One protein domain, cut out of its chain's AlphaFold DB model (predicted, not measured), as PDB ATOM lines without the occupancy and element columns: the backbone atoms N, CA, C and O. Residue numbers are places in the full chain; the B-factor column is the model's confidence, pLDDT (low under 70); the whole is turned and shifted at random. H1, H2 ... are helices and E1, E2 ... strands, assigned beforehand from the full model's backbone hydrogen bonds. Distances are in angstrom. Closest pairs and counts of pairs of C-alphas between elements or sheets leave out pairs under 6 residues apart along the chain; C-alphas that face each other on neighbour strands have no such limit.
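Overview. This is residues 22 to 29, 44 to 124 and 199 to 223 of the 270 residues of an uncharacterized protein of Marchantia polymorpha subsp. ruderalis (UniProt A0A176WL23). A small, strongly twisted sheet of four strands makes the core, with H2 over the E3 end of one face and the long helix H4 running past the E3 edge, only grazing it. Beyond the E2 edge H1 sticks out with its residues 45 to 50, and H3 lies far off at the opposite end. The printed part has 114 residues, H1 E1 E2 H2 E3 E4 H3 H4 along the chain, with a mixed sheet E2 E1 E4 E3; its class is mixed, helices and strands. It is only just compact, close to loose, with a radius of gyration of the C-alphas of 15.7 A and spans of 53 by 35 by 25 A.

Along the chain. The strands are E1, residues 57 to 60, E2, 66 to 69, E3, 85 to 89, 13.5 A, and E4, 111 to 116, 16.6 A. H1 is residues 45 to 52, 10.8 A, from C-alpha 45 at (225.353, 178.600, 219.712); H2 is 75 to 81, 10.2 A; H3 is 121 to 124. H4, 199 to 220, is 31.3 A long and ends with C-alpha 220 at (207.409, 162.149, 262.243).

Arrangement. E1 and E4 are parallel, N 60 to O 112 2.8 A. The hairpin E1 and E2 is antiparallel, N 59 to O 67 2.8 A, and so is the hairpin E3 and E4, N 88 to O 113 3.0 A. E2, H2 and E3 form a split strand-helix-strand unit, two strands of one sheet with a helix between them along the chain and with E1 and E4 between them in the sheet, its crossover right-handed. H2 is on the sheet, its closest C-alphas to E3 being Leu 79 and His 85, 6.8 A. H4 only grazes the sheet with residues 207 to 211. H2 and H4 are close but not clearly touching, C-alphas of Ala 76 and Thr 200 8.0 A apart, about perpendicular at 79 degrees. H1 and H3 are not on the sheet. Every O i to N i+4 pair is within hydrogen-bond range in H1 and H4, 2 of 3 in H2; H3 is too short for one.

Size, cuts and confidence. The C-alphas farthest apart, Gly 44 and Leu 124, are 54.4 A apart. Residues 30 to 43 and 125 to 198 are not printed, with gaps of 22.5 A and 18.9 A between C-alphas. The link E3 to E4 is long, 21 residues. Mean pLDDT of the printed part is 72.4, with 53 residues under 70, among them 44 to 54 and 209 to 223.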
ATOM      1  N   ALA A  22     215.011 188.330 233.410       43.31
ATOM      2  CA  ALA A  22     214.783 187.624 232.160       43.31
ATOM      3  C   ALA A  22     213.997 186.347 232.475       43.31
ATOM      4  O   ALA A  22     214.523 185.405 233.074       43.31
ATOM      5  N   GLU A  23     212.720 186.322 232.103       35.09
ATOM      6  CA  GLU A  23     211.878 185.136 232.222       35.09
ATOM      7  C   GLU A  23     212.214 184.176 231.070       35.09
ATOM      8  O   GLU A  23     211.643 184.233 229.983       35.09
ATOM      9  N   ILE A  24     213.201 183.302 231.281       40.06
ATOM     10  CA  ILE A  24     213.499 182.230 230.331       40.06
ATOM     11  C   ILE A  24     212.567 181.061 230.653       40.06
ATOM     12  O   ILE A  24     212.772 180.301 231.600       40.06
ATOM     13  N   VAL A  25     211.519 180.916 229.842       32.62
ATOM     14  CA  VAL A  25     210.634 179.751 229.880       32.62
ATOM     15  C   VAL A  25     211.392 178.562 229.290       32.62
ATOM     16  O   VAL A  25     211.451 178.373 228.076       32.62
ATOM     17  N   ILE A  26     212.003 177.749 230.153       36.66
ATOM     18  CA  ILE A  26     212.561 176.461 229.739       36.66
ATOM     19  C   ILE A  26     211.379 175.520 229.496       36.66
ATOM     20  O   ILE A  26     210.796 174.972 230.430       36.66
ATOM     21  N   ILE A  27     211.009 175.343 228.228       28.42
ATOM     22  CA  ILE A  27     210.007 174.354 227.830       28.42
ATOM     23  C   ILE A  27     210.622 172.967 228.062       28.42
ATOM     24  O   ILE A  27     211.419 172.476 227.260       28.42
ATOM     25  N   SER A  28     210.272 172.345 229.190       28.94
ATOM     26  CA  SER A  28     210.612 170.954 229.485       28.94
ATOM     27  C   SER A  28     209.921 170.051 228.461       28.94
ATOM     28  O   SER A  28     208.713 169.822 228.511       28.94
ATOM     29  N   SER A  29     210.679 169.579 227.475       32.53
ATOM     30  CA  SER A  29     210.184 168.660 226.455       32.53
ATOM     31  C   SER A  29     210.307 167.224 226.966       32.53
ATOM     32  O   SER A  29     211.345 166.578 226.867       32.53
ATOM     33  N   GLY A  44     228.206 176.987 216.773       44.62
ATOM     34  CA  GLY A  44     228.435 178.277 217.451       44.62
ATOM     35  C   GLY A  44     227.595 178.495 218.718       44.62
ATOM     36  O   GLY A  44     228.106 178.945 219.738       44.62
ATOM     37  N   ASN A  45     226.309 178.129 218.696       46.06
ATOM     38  CA  ASN A  45     225.353 178.600 219.712       46.06
ATOM     39  C   ASN A  45     225.188 177.663 220.922       46.06
ATOM     40  O   ASN A  45     224.843 178.108 222.015       46.06
ATOM     41  N   VAL A  46     225.463 176.364 220.767       44.25
ATOM     42  CA  VAL A  46     225.276 175.379 221.852       44.25
ATOM     43  C   VAL A  46     226.406 175.459 222.890       44.25
ATOM     44  O   VAL A  46     226.164 175.303 224.086       44.25
ATOM     45  N   ALA A  47     227.629 175.786 222.456       46.00
ATOM     46  CA  ALA A  47     228.752 176.046 223.358       46.00
ATOM     47  C   ALA A  47     228.566 177.356 224.147       46.00
ATOM     48  O   ALA A  47     228.946 177.427 225.316       46.00
ATOM     49  N   PHE A  48     227.921 178.360 223.540       45.03
ATOM     50  CA  PHE A  48     227.613 179.632 224.195       45.03
ATOM     51  C   PHE A  48     226.654 179.436 225.376       45.03
ATOM     52  O   PHE A  48     226.923 179.899 226.481       45.03
ATOM     53  N   LEU A  49     225.597 178.636 225.190       51.44
ATOM     54  CA  LEU A  49     224.691 178.258 226.278       51.44
ATOM     55  C   LEU A  49     225.432 177.516 227.399       51.44
ATOM     56  O   LEU A  49     225.308 177.897 228.556       51.44
ATOM     57  N   ALA A  50     226.262 176.519 227.088       50.72
ATOM     58  CA  ALA A  50     226.990 175.763 228.112       50.72
ATOM     59  C   ALA A  50     228.004 176.612 228.910       50.72
ATOM     60  O   ALA A  50     228.134 176.425 230.120       50.72
ATOM     61  N   CYS A  51     228.691 177.562 228.265       50.41
ATOM     62  CA  CYS A  51     229.709 178.399 228.907       50.41
ATOM     63  C   CYS A  51     229.106 179.571 229.706       50.41
ATOM     64  O   CYS A  51     229.645 179.969 230.737       50.41
ATOM     65  N   CYS A  52     227.955 180.101 229.287       56.12
ATOM     66  CA  CYS A  52     227.231 181.121 230.050       56.12
ATOM     67  C   CYS A  52     226.499 180.535 231.269       56.12
ATOM     68  O   CYS A  52     226.289 181.238 232.256       56.12
ATOM     69  N   LEU A  53     226.154 179.243 231.246       61.47
ATOM     70  CA  LEU A  53     225.443 178.573 232.341       61.47
ATOM     71  C   LEU A  53     226.271 178.415 233.628       61.47
ATOM     72  O   LEU A  53     225.683 178.201 234.686       61.47
ATOM     73  N   SER A  54     227.602 178.526 233.567       68.62
ATOM     74  CA  SER A  54     228.469 178.553 234.757       68.62
ATOM     75  C   SER A  54     228.564 179.940 235.402       68.62
ATOM     76  O   SER A  54     229.006 180.048 236.542       68.62
ATOM     77  N   LYS A  55     228.124 180.994 234.704       86.31
ATOM     78  CA  LYS A  55     228.220 182.394 235.146       86.31
ATOM     79  C   LYS A  55     226.901 182.963 235.667       86.31
ATOM     80  O   LYS A  55     226.781 184.172 235.814       86.31
ATOM     81  N   VAL A  56     225.903 182.117 235.917       92.44
ATOM     82  CA  VAL A  56     224.582 182.554 236.384       92.44
ATOM     83  C   VAL A  56     224.080 181.689 237.530       92.44
ATOM     84  O   VAL A  56     224.327 180.481 237.560       92.44
ATOM     85  N   VAL A  57     223.346 182.290 238.459       93.88
ATOM     86  CA  VAL A  57     222.558 181.561 239.455       93.88
ATOM     87  C   VAL A  57     221.219 181.193 238.828       93.88
ATOM     88  O   VAL A  57     220.539 182.049 238.263       93.88
ATOM     89  N   ARG A  58     220.815 179.927 238.948       94.38
ATOM     90  CA  ARG A  58     219.483 179.472 238.525       94.38
ATOM     91  C   ARG A  58     218.624 179.193 239.742       94.38
ATOM     92  O   ARG A  58     219.038 178.426 240.603       94.38
ATOM     93  N   VAL A  59     217.429 179.764 239.792       95.31
ATOM     94  CA  VAL A  59     216.449 179.507 240.850       95.31
ATOM     95  C   VAL A  59     215.172 178.972 240.217       95.31
ATOM     96  O   VAL A  59     214.521 179.656 239.430       95.31
ATOM     97  N   VAL A  60     214.809 177.741 240.554       95.12
ATOM     98  CA  VAL A  60     213.602 177.078 240.054       95.12
ATOM     99  C   VAL A  60     212.454 177.347 241.017       95.12
ATOM    100  O   VAL A  60     212.531 177.004 242.196       95.12
ATOM    101  N   HIS A  61     211.388 177.960 240.516       95.00
ATOM    102  CA  HIS A  61     210.167 178.218 241.268       95.00
ATOM    103  C   HIS A  61     209.218 177.007 241.207       95.00
ATOM    104  O   HIS A  61     209.156 176.337 240.174       95.00
ATOM    105  N   PRO A  62     208.396 176.758 242.243       90.38
ATOM    106  CA  PRO A  62     207.405 175.675 242.252       90.38
ATOM    107  C   PRO A  62     206.396 175.717 241.100       90.38
ATOM    108  O   PRO A  62     205.828 174.694 240.740       90.38
ATOM    109  N   SER A  63     206.178 176.890 240.500       90.69
ATOM    110  CA  SER A  63     205.333 177.041 239.305       90.69
ATOM    111  C   SER A  63     205.977 176.513 238.015       90.69
ATOM    112  O   SER A  63     205.355 176.591 236.960       90.69
ATOM    113  N   GLY A  64     207.224 176.034 238.070       89.44
ATOM    114  CA  GLY A  64     208.001 175.597 236.907       89.44
ATOM    115  C   GLY A  64     208.766 176.721 236.200       89.44
ATOM    116  O   GLY A  64     209.488 176.455 235.243       89.44
ATOM    117  N   ARG A  65     208.642 177.971 236.665       93.06
ATOM    118  CA  ARG A  65     209.434 179.102 236.156       93.06
ATOM    119  C   ARG A  65     210.874 179.019 236.656       93.06
ATOM    120  O   ARG A  65     211.111 178.611 237.793       93.06
ATOM    121  N   VAL A  66     211.827 179.436 235.826       93.62
ATOM    122  CA  VAL A  66     213.249 179.486 236.184       93.62
ATOM    123  C   VAL A  66     213.718 180.930 236.131       93.62
ATOM    124  O   VAL A  66     213.677 181.565 235.081       93.62
ATOM    125  N   TYR A  67     214.179 181.434 237.269       93.94
ATOM    126  CA  TYR A  67     214.797 182.747 237.379       93.94
ATOM    127  C   TYR A  67     216.305 182.615 237.218       93.94
ATOM    128  O   TYR A  67     216.931 181.732 237.813       93.94
ATOM    129  N   ILE A  68     216.884 183.486 236.397       94.06
ATOM    130  CA  ILE A  68     218.313 183.495 236.095       94.06
ATOM    131  C   ILE A  68     218.882 184.825 236.573       94.06
ATOM    132  O   ILE A  68     218.465 185.883 236.108       94.06
ATOM    133  N   TYR A  69     219.841 184.754 237.491       93.50
ATOM    134  CA  TYR A  69     220.538 185.920 238.024       93.50
ATOM    135  C   TYR A  69     221.980 185.918 237.520       93.50
ATOM    136  O   TYR A  69     222.703 184.934 237.675       93.50
ATOM    137  N   THR A  70     222.391 187.017 236.890       91.94
ATOM    138  CA  THR A  70     223.760 187.225 236.385       91.94
ATOM    139  C   THR A  70     224.719 187.719 237.463       91.94
ATOM    140  O   THR A  70     225.930 187.606 237.307       91.94
ATOM    141  N   GLN A  71     224.182 188.250 238.561       91.06
ATOM    142  CA  GLN A  71     224.935 188.679 239.732       91.06
ATOM    143  C   GLN A  71     224.668 187.723 240.903       91.06
ATOM    144  O   GLN A  71     223.585 187.128 240.960       91.06
ATOM    145  N   PRO A  72     225.633 187.563 241.828       88.75
ATOM    146  CA  PRO A  72     225.382 186.889 243.094       88.75
ATOM    147  C   PRO A  72     224.206 187.566 243.798       88.75
ATOM    148  O   PRO A  72     224.145 188.792 243.869       88.75
ATOM    149  N   ILE A  73     223.265 186.765 244.284       95.38
ATOM    150  CA  ILE A  73     222.108 187.234 245.046       95.38
ATOM    151  C   ILE A  73     222.131 186.552 246.406       95.38
ATOM    152  O   ILE A  73     222.416 185.351 246.502       95.38
ATOM    153  N   THR A  74     221.845 187.305 247.461       96.75
ATOM    154  CA  THR A  74     221.726 186.718 248.798       96.75
ATOM    155  C   THR A  74     220.397 185.985 248.941       96.75
ATOM    156  O   THR A  74     219.379 186.351 248.343       96.75
ATOM    157  N   ILE A  75     220.370 184.944 249.771       95.94
ATOM    158  CA  ILE A  75     219.113 184.250 250.076       95.94
ATOM    159  C   ILE A  75     218.116 185.206 250.737       95.94
ATOM    160  O   ILE A  75     216.932 185.157 250.411       95.94
ATOM    161  N   ALA A  76     218.577 186.112 251.601       96.06
ATOM    162  CA  ALA A  76     217.735 187.142 252.204       96.06
ATOM    163  C   ALA A  76     217.004 188.009 251.160       96.06
ATOM    164  O   ALA A  76     215.796 188.218 251.283       96.06
ATOM    165  N   GLU A  77     217.701 188.477 250.121       95.75
ATOM    166  CA  GLU A  77     217.094 189.260 249.032       95.75
ATOM    167  C   GLU A  77     216.090 188.435 248.226       95.75
ATOM    168  O   GLU A  77     214.991 188.906 247.929       95.75
ATOM    169  N   LEU A  78     216.432 187.182 247.916       95.62
ATOM    170  CA  LEU A  78     215.532 186.285 247.196       95.62
ATOM    171  C   LEU A  78     214.250 186.006 248.002       95.62
ATOM    172  O   LEU A  78     213.147 186.029 247.454       95.62
ATOM    173  N   LEU A  79     214.378 185.782 249.310       95.19
ATOM    174  CA  LEU A  79     213.248 185.524 250.206       95.19
ATOM    175  C   LEU A  79     212.422 186.774 250.519       95.19
ATOM    176  O   LEU A  79     211.250 186.645 250.862       95.19
ATOM    177  N   LEU A  80     212.970 187.977 250.332       95.19
ATOM    178  CA  LEU A  80     212.190 189.213 250.416       95.19
ATOM    179  C   LEU A  80     211.114 189.270 249.319       95.19
ATOM    180  O   LEU A  80     209.992 189.701 249.581       95.19
ATOM    181  N   ALA A  81     211.435 188.786 248.114       94.06
ATOM    182  CA  ALA A  81     210.473 188.655 247.017       94.06
ATOM    183  C   ALA A  81     209.514 187.463 247.208       94.06
ATOM    184  O   ALA A  81     208.371 187.507 246.752       94.06
ATOM    185  N   TYR A  82     209.959 186.411 247.905       94.62
ATOM    186  CA  TYR A  82     209.208 185.168 248.108       94.62
ATOM    187  C   TYR A  82     209.114 184.769 249.596       94.62
ATOM    188  O   TYR A  82     209.622 183.715 249.981       94.62
ATOM    189  N   PRO A  83     208.393 185.534 250.440       92.81
ATOM    190  CA  PRO A  83     208.412 185.368 251.902       92.81
ATOM    191  C   PRO A  83     207.775 184.065 252.416       92.81
ATOM    192  O   PRO A  83     207.918 183.711 253.583       92.81
ATOM    193  N   HIS A  84     207.045 183.343 251.563       93.00
ATOM    194  CA  HIS A  84     206.407 182.060 251.889       93.00
ATOM    195  C   HIS A  84     207.175 180.845 251.354       93.00
ATOM    196  O   HIS A  84     206.618 179.750 251.264       93.00
ATOM    197  N   HIS A  85     208.434 181.039 250.975       93.38
ATOM    198  CA  HIS A  85     209.292 179.995 250.440       93.38
ATOM    199  C   HIS A  85     210.590 179.906 251.242       93.38
ATOM    200  O   HIS A  85     210.933 180.805 252.006       93.38
ATOM    201  N   TYR A  86     211.308 178.808 251.057       92.69
ATOM    202  CA  TYR A  86     212.691 178.642 251.479       92.69
ATOM    203  C   TYR A  86     213.525 178.134 250.299       92.69
ATOM    204  O   TYR A  86     212.975 177.673 249.297       92.69
ATOM    205  N   VAL A  87     214.849 178.260 250.386       93.88
ATOM    206  CA  VAL A  87     215.764 177.934 249.282       93.88
ATOM    207  C   VAL A  87     216.574 176.688 249.626       93.88
ATOM    208  O   VAL A  87     217.153 176.598 250.710       93.88
ATOM    209  N   CYS A  88     216.649 175.754 248.677       92.06
ATOM    210  CA  CYS A  88     217.490 174.559 248.741       92.06
ATOM    211  C   CYS A  88     218.471 174.508 247.567       92.06
ATOM    212  O   CYS A  88     218.127 174.906 246.456       92.06
ATOM    213  N   ASP A  89     219.664 173.953 247.782       91.75
ATOM    214  CA  ASP A  89     220.577 173.608 246.685       91.75
ATOM    215  C   ASP A  89     220.121 172.301 246.011       91.75
ATOM    216  O   ASP A  89     219.904 171.285 246.674       91.75
ATOM    217  N   SER A  90     219.998 172.316 244.681       87.44
ATOM    218  CA  SER A  90     219.672 171.123 243.886       87.44
ATOM    219  C   SER A  90     220.764 170.050 243.931       87.44
ATOM    220  O   SER A  90     220.472 168.874 243.714       87.44
ATOM    221  N   ARG A  91     222.016 170.440 244.204       80.12
ATOM    222  CA  ARG A  91     223.180 169.541 244.231       80.12
ATOM    223  C   ARG A  91     223.364 168.820 245.566       80.12
ATOM    224  O   ARG A  91     224.255 167.981 245.663       80.12
ATOM    225  N   GLY A  92     222.564 169.147 246.583       61.72
ATOM    226  CA  GLY A  92     222.739 168.670 247.955       61.72
ATOM    227  C   GLY A  92     222.834 167.146 248.064       61.72
ATOM    228  O   GLY A  92     221.845 166.432 247.912       61.72
ATOM    229  N   THR A  93     224.041 166.668 248.369       49.34
ATOM    230  CA  THR A  93     224.468 165.265 248.343       49.34
ATOM    231  C   THR A  93     224.215 164.474 249.628       49.34
ATOM    232  O   THR A  93     224.442 163.270 249.608       49.34
ATOM    233  N   THR A  94     223.748 165.052 250.742       42.75
ATOM    234  CA  THR A  94     223.681 164.272 252.006       42.75
ATOM    235  C   THR A  94     222.548 164.599 252.979       42.75
ATOM    236  O   THR A  94     222.253 163.766 253.832       42.75
ATOM    237  N   GLN A  95     221.838 165.722 252.853       51.94
ATOM    238  CA  GLN A  95     220.638 165.987 253.659       51.94
ATOM    239  C   GLN A  95     219.547 166.587 252.776       51.94
ATOM    240  O   GLN A  95     219.647 167.718 252.309       51.94
ATOM    241  N   LYS A  96     218.516 165.783 252.499       56.53
ATOM    242  CA  LYS A  96     217.349 166.161 251.697       56.53
ATOM    243  C   LYS A  96     216.767 167.490 252.197       56.53
ATOM    244  O   LYS A  96     216.192 167.533 253.279       56.53
ATOM    245  N   GLY A  97     216.886 168.547 251.396       62.28
ATOM    246  CA  GLY A  97     216.111 169.776 251.575       62.28
ATOM    247  C   GLY A  97     216.444 170.604 252.817       62.28
ATOM    248  O   GLY A  97     215.543 171.244 253.353       62.28
ATOM    249  N   ALA A  98     217.697 170.601 253.286       78.12
ATOM    250  CA  ALA A  98     218.110 171.559 254.308       78.12
ATOM    251  C   ALA A  98     217.960 172.997 253.779       78.12
ATOM    252  O   ALA A  98     218.317 173.295 252.634       78.12
ATOM    253  N   MET A  99     217.401 173.869 254.615       86.12
ATOM    254  CA  MET A  99     217.269 175.289 254.319       86.12
ATOM    255  C   MET A  99     218.651 175.943 254.348       86.12
ATOM    256  O   MET A  99     219.427 175.724 255.279       86.12
ATOM    257  N   LEU A 100     218.963 176.730 253.320       91.88
ATOM    258  CA  LEU A 100     220.218 177.472 253.272       91.88
ATOM    259  C   LEU A 100     220.166 178.717 254.191       91.88
ATOM    260  O   LEU A 100     219.093 179.310 254.337       91.88
ATOM    261  N   PRO A 101     221.296 179.138 254.798       92.25
ATOM    262  CA  PRO A 101     221.350 180.322 255.664       92.25
ATOM    263  C   PRO A 101     220.959 181.606 254.919       92.25
ATOM    264  O   PRO A 101     221.327 181.776 253.760       92.25
ATOM    265  N   LEU A 102     220.273 182.547 255.579       93.44
ATOM    266  CA  LEU A 102     219.809 183.790 254.936       93.44
ATOM    267  C   LEU A 102     220.968 184.651 254.427       93.44
ATOM    268  O   LEU A 102     220.849 185.318 253.400       93.44
ATOM    269  N   GLU A 103     222.066 184.658 255.176       94.62
ATOM    270  CA  GLU A 103     223.257 185.454 254.900       94.62
ATOM    271  C   GLU A 103     224.131 184.840 253.796       94.62
ATOM    272  O   GLU A 103     225.100 185.462 253.366       94.62
ATOM    273  N   MET A 104     223.816 183.626 253.331       94.94
ATOM    274  CA  MET A 104     224.579 182.968 252.279       94.94
ATOM    275  C   MET A 104     224.219 183.545 250.902       94.94
ATOM    276  O   MET A 104     223.051 183.674 250.525       94.94
ATOM    277  N   GLU A 105     225.259 183.865 250.135       96.19
ATOM    278  CA  GLU A 105     225.153 184.235 248.726       96.19
ATOM    279  C   GLU A 105     225.025 182.992 247.847       96.19
ATOM    280  O   GLU A 105     225.747 182.000 248.009       96.19
ATOM    281  N   LEU A 106     224.097 183.047 246.892       94.75
ATOM    282  CA  LEU A 106     223.913 181.984 245.917       94.75
ATOM    283  C   LEU A 106     225.083 181.968 244.929       94.75
ATOM    284  O   LEU A 106     225.428 182.980 244.317       94.75
ATOM    285  N   GLN A 107     225.679 180.793 244.752       93.38
ATOM    286  CA  GLN A 107     226.871 180.616 243.930       93.38
ATOM    287  C   GLN A 107     226.514 180.562 242.442       93.38
ATOM    288  O   GLN A 107     225.569 179.888 242.021       93.38
ATOM    289  N   LEU A 108     227.306 181.250 241.618       93.19
ATOM    290  CA  LEU A 108     227.171 181.202 240.162       93.19
ATOM    291  C   LEU A 108     227.427 179.780 239.643       93.19
ATOM    292  O   LEU A 108     228.259 179.039 240.163       93.19
ATOM    293  N   GLY A 109     226.664 179.371 238.634       91.50
ATOM    294  CA  GLY A 109     226.704 178.026 238.065       91.50
ATOM    295  C   GLY A 109     225.930 176.977 238.869       91.50
ATOM    296  O   GLY A 109     225.690 175.872 238.360       91.50
ATOM    297  N   HIS A 110     225.489 177.304 240.087       91.94
ATOM    298  CA  HIS A 110     224.628 176.443 240.891       91.94
ATOM    299  C   HIS A 110     223.153 176.629 240.527       91.94
ATOM    300  O   HIS A 110     222.739 177.591 239.873       91.94
ATOM    301  N   THR A 111     222.359 175.621 240.876       92.81
ATOM    302  CA  THR A 111     220.909 175.641 240.691       92.81
ATOM    303  C   THR A 111     220.258 175.428 242.039       92.81
ATOM    304  O   THR A 111     220.571 174.472 242.744       92.81
ATOM    305  N   TYR A 112     219.351 176.323 242.376       94.62
ATOM    306  CA  TYR A 112     218.621 176.346 243.623       94.62
ATOM    307  C   TYR A 112     217.138 176.146 243.339       94.62
ATOM    308  O   TYR A 112     216.649 176.469 242.256       94.62
ATOM    309  N   VAL A 113     216.420 175.598 244.306       94.19
ATOM    310  CA  VAL A 113     214.980 175.364 244.223       94.19
ATOM    311  C   VAL A 113     214.314 176.165 245.331       94.19
ATOM    312  O   VAL A 113     214.678 176.028 246.499       94.19
ATOM    313  N   LEU A 114     213.352 177.005 244.955       94.50
ATOM    314  CA  LEU A 114     212.410 177.607 245.891       94.50
ATOM    315  C   LEU A 114     211.393 176.537 246.267       94.50
ATOM    316  O   LEU A 114     210.734 175.968 245.398       94.50
ATOM    317  N   VAL A 115     211.253 176.271 247.555       91.88
ATOM    318  CA  VAL A 115     210.293 175.305 248.081       91.88
ATOM    319  C   VAL A 115     209.275 176.069 248.924       91.88
ATOM    320  O   VAL A 115     209.674 176.877 249.765       91.88
ATOM    321  N   PRO A 116     207.958 175.887 248.712       91.69
ATOM    322  CA  PRO A 116     206.955 176.522 249.550       91.69
ATOM    323  C   PRO A 116     207.113 176.023 250.978       91.69
ATOM    324  O   PRO A 116     207.224 174.818 251.217       91.69
ATOM    325  N   LEU A 117     207.077 176.941 251.933       86.88
ATOM    326  CA  LEU A 117     206.990 176.556 253.329       86.88
ATOM    327  C   LEU A 117     205.674 175.784 253.533       86.88
ATOM    328  O   LEU A 117     204.613 176.301 253.152       86.88
ATOM    329  N   PRO A 118     205.694 174.561 254.111       72.31
ATOM    330  CA  PRO A 118     204.459 173.887 254.488       72.31
ATOM    331  C   PRO A 118     203.683 174.847 255.383       72.31
ATOM    332  O   PRO A 118     204.268 175.466 256.271       72.31
ATOM    333  N   ARG A 119     202.396 175.048 255.075       57.94
ATOM    334  CA  ARG A 119     201.563 176.148 255.579       57.94
ATOM    335  C   ARG A 119     201.400 176.127 257.108       57.94
ATOM    336  O   ARG A 119     200.312 175.888 257.616       57.94
ATOM    337  N   LEU A 120     202.436 176.507 257.846       51.34
ATOM    338  CA  LEU A 120     202.342 176.953 259.234       51.34
ATOM    339  C   LEU A 120     201.391 178.151 259.350       51.34
ATOM    340  O   LEU A 120     200.701 178.330 260.347       51.34
ATOM    341  N   PHE A 121     201.277 178.937 258.278       50.53
ATOM    342  CA  PHE A 121     200.416 180.111 258.215       50.53
ATOM    343  C   PHE A 121     198.916 179.810 258.088       50.53
ATOM    344  O   PHE A 121     198.115 180.725 258.282       50.53
ATOM    345  N   ASN A 122     198.501 178.565 257.819       45.78
ATOM    346  CA  ASN A 122     197.077 178.219 257.902       45.78
ATOM    347  C   ASN A 122     196.586 178.218 259.362       45.78
ATOM    348  O   ASN A 122     195.444 178.591 259.614       45.78
ATOM    349  N   TYR A 123     197.454 177.880 260.323       47.38
ATOM    350  CA  TYR A 123     197.107 177.875 261.747       47.38
ATOM    351  C   TYR A 123     197.106 179.272 262.376       47.38
ATOM    352  O   TYR A 123     196.404 179.499 263.351       47.38
ATOM    353  N   LEU A 124     197.837 180.235 261.803       50.56
ATOM    354  CA  LEU A 124     197.844 181.618 262.299       50.56
ATOM    355  C   LEU A 124     196.707 182.476 261.719       50.56
ATOM    356  O   LEU A 124     196.357 183.496 262.306       50.56
ATOM    357  N   ILE A 199     213.127 193.686 260.200       58.75
ATOM    358  CA  ILE A 199     212.696 192.827 259.091       58.75
ATOM    359  C   ILE A 199     213.556 191.561 259.034       58.75
ATOM    360  O   ILE A 199     213.014 190.460 258.957       58.75
ATOM    361  N   THR A 200     214.881 191.698 259.153       61.53
ATOM    362  CA  THR A 200     215.819 190.564 259.171       61.53
ATOM    363  C   THR A 200     215.540 189.649 260.363       61.53
ATOM    364  O   THR A 200     215.469 188.433 260.207       61.53
ATOM    365  N   LEU A 201     215.298 190.222 261.549       70.88
ATOM    366  CA  LEU A 201     214.925 189.465 262.749       70.88
ATOM    367  C   LEU A 201     213.565 188.768 262.608       70.88
ATOM    368  O   LEU A 201     213.403 187.640 263.070       70.88
ATOM    369  N   HIS A 202     212.587 189.418 261.973       66.25
ATOM    370  CA  HIS A 202     211.275 188.821 261.728       66.25
ATOM    371  C   HIS A 202     211.361 187.635 260.760       66.25
ATOM    372  O   HIS A 202     210.833 186.565 261.066       66.25
ATOM    373  N   MET A 203     212.082 187.794 259.647       53.03
ATOM    374  CA  MET A 203     212.315 186.716 258.684       53.03
ATOM    375  C   MET A 203     213.103 185.567 259.305       53.03
ATOM    376  O   MET A 203     212.725 184.413 259.129       53.03
ATOM    377  N   ARG A 204     214.131 185.867 260.109       69.25
ATOM    378  CA  ARG A 204     214.881 184.847 260.849       69.25
ATOM    379  C   ARG A 204     213.964 184.030 261.761       69.25
ATOM    380  O   ARG A 204     213.988 182.813 261.676       69.25
ATOM    381  N   ARG A 205     213.086 184.668 262.545       73.25
ATOM    382  CA  ARG A 205     212.119 183.955 263.406       73.25
ATOM    383  C   ARG A 205     211.139 183.089 262.613       73.25
ATOM    384  O   ARG A 205     210.828 181.981 263.041       73.25
ATOM    385  N   ILE A 206     210.637 183.582 261.476       63.03
ATOM    386  CA  ILE A 206     209.756 182.801 260.590       63.03
ATOM    387  C   ILE A 206     210.486 181.559 260.082       63.03
ATOM    388  O   ILE A 206     209.927 180.466 260.130       63.03
ATOM    389  N   LEU A 207     211.726 181.727 259.624       58.12
ATOM    390  CA  LEU A 207     212.523 180.653 259.046       58.12
ATOM    391  C   LEU A 207     212.996 179.657 260.111       58.12
ATOM    392  O   LEU A 207     212.895 178.462 259.878       58.12
ATOM    393  N   GLU A 208     213.378 180.107 261.307       70.31
ATOM    394  CA  GLU A 208     213.659 179.236 262.461       70.31
ATOM    395  C   GLU A 208     212.421 178.414 262.857       70.31
ATOM    396  O   GLU A 208     212.509 177.207 263.075       70.31
ATOM    397  N   THR A 209     211.237 179.041 262.894       65.62
ATOM    398  CA  THR A 209     209.971 178.346 263.198       65.62
ATOM    399  C   THR A 209     209.628 177.324 262.111       65.62
ATOM    400  O   THR A 209     209.228 176.197 262.405       65.62
ATOM    401  N   ALA A 210     209.810 177.706 260.848       56.09
ATOM    402  CA  ALA A 210     209.627 176.831 259.701       56.09
ATOM    403  C   ALA A 210     210.603 175.656 259.693       56.09
ATOM    404  O   ALA A 210     210.185 174.536 259.416       56.09
ATOM    405  N   GLU A 211     211.873 175.890 260.011       59.50
ATOM    406  CA  GLU A 211     212.903 174.861 260.072       59.50
ATOM    407  C   GLU A 211     212.613 173.865 261.194       59.50
ATOM    408  O   GLU A 211     212.654 172.655 260.967       59.50
ATOM    409  N   MET A 212     212.250 174.354 262.382       66.69
ATOM    410  CA  MET A 212     211.841 173.504 263.501       66.69
ATOM    411  C   MET A 212     210.641 172.628 263.129       66.69
ATOM    412  O   MET A 212     210.659 171.420 263.363       66.69
ATOM    413  N   HIS A 213     209.622 173.209 262.496       58.66
ATOM    414  CA  HIS A 213     208.439 172.461 262.080       58.66
ATOM    415  C   HIS A 213     208.719 171.502 260.920       58.66
ATOM    416  O   HIS A 213     208.181 170.402 260.890       58.66
ATOM    417  N   TRP A 214     209.586 171.882 259.980       52.03
ATOM    418  CA  TRP A 214     210.045 171.008 258.905       52.03
ATOM    419  C   TRP A 214     210.785 169.796 259.465       52.03
ATOM    420  O   TRP A 214     210.456 168.668 259.112       52.03
ATOM    421  N   ARG A 215     211.728 170.006 260.393       57.97
ATOM    422  CA  ARG A 215     212.432 168.913 261.080       57.97
ATOM    423  C   ARG A 215     211.451 168.003 261.816       57.97
ATOM    424  O   ARG A 215     211.560 166.791 261.673       57.97
ATOM    425  N   TYR A 216     210.473 168.576 262.517       56.06
ATOM    426  CA  TYR A 216     209.409 167.828 263.189       56.06
ATOM    427  C   TYR A 216     208.586 166.980 262.199       56.06
ATOM    428  O   TYR A 216     208.515 165.762 262.348       56.06
ATOM    429  N   ILE A 217     208.070 167.585 261.123       51.25
ATOM    430  CA  ILE A 217     207.294 166.889 260.083       51.25
ATOM    431  C   ILE A 217     208.126 165.798 259.403       51.25
ATOM    432  O   ILE A 217     207.618 164.705 259.177       51.25
ATOM    433  N   CYS A 218     209.389 166.058 259.063       50.25
ATOM    434  CA  CYS A 218     210.258 165.074 258.412       50.25
ATOM    435  C   CYS A 218     210.673 163.933 259.348       50.25
ATOM    436  O   CYS A 218     210.934 162.823 258.879       50.25
ATOM    437  N   GLN A 219     210.755 164.190 260.655       55.50
ATOM    438  CA  GLN A 219     211.082 163.178 261.653       55.50
ATOM    439  C   GLN A 219     209.874 162.286 261.969       55.50
ATOM    440  O   GLN A 219     210.046 161.072 262.101       55.50
ATOM    441  N   GLU A 220     208.671 162.865 262.025       44.50
ATOM    442  CA  GLU A 220     207.409 162.149 262.243       44.50
ATOM    443  C   GLU A 220     206.951 161.407 260.970       44.50
ATOM    444  O   GLU A 220     206.564 160.241 261.028       44.50
ATOM    445  N   ASN A 221     207.137 162.009 259.790       38.66
ATOM    446  CA  ASN A 221     206.897 161.390 258.485       38.66
ATOM    447  C   ASN A 221     208.204 160.932 257.825       38.66
ATOM    448  O   ASN A 221     208.610 161.459 256.782       38.66
ATOM    449  N   ARG A 222     208.808 159.843 258.330       42.06
ATOM    450  CA  ARG A 222     209.854 159.080 257.597       42.06
ATOM    451  C   ARG A 222     209.416 158.616 256.186       42.06
ATOM    452  O   ARG A 222     210.212 158.038 255.449       42.06
ATOM    453  N   SER A 223     208.157 158.847 255.822       39.88
ATOM    454  CA  SER A 223     207.459 158.413 254.618       39.88
ATOM    455  C   SER A 223     207.311 159.472 253.522       39.88
ATOM    456  O   SER A 223     206.796 159.112 252.467       39.88
TER     457      SER A 223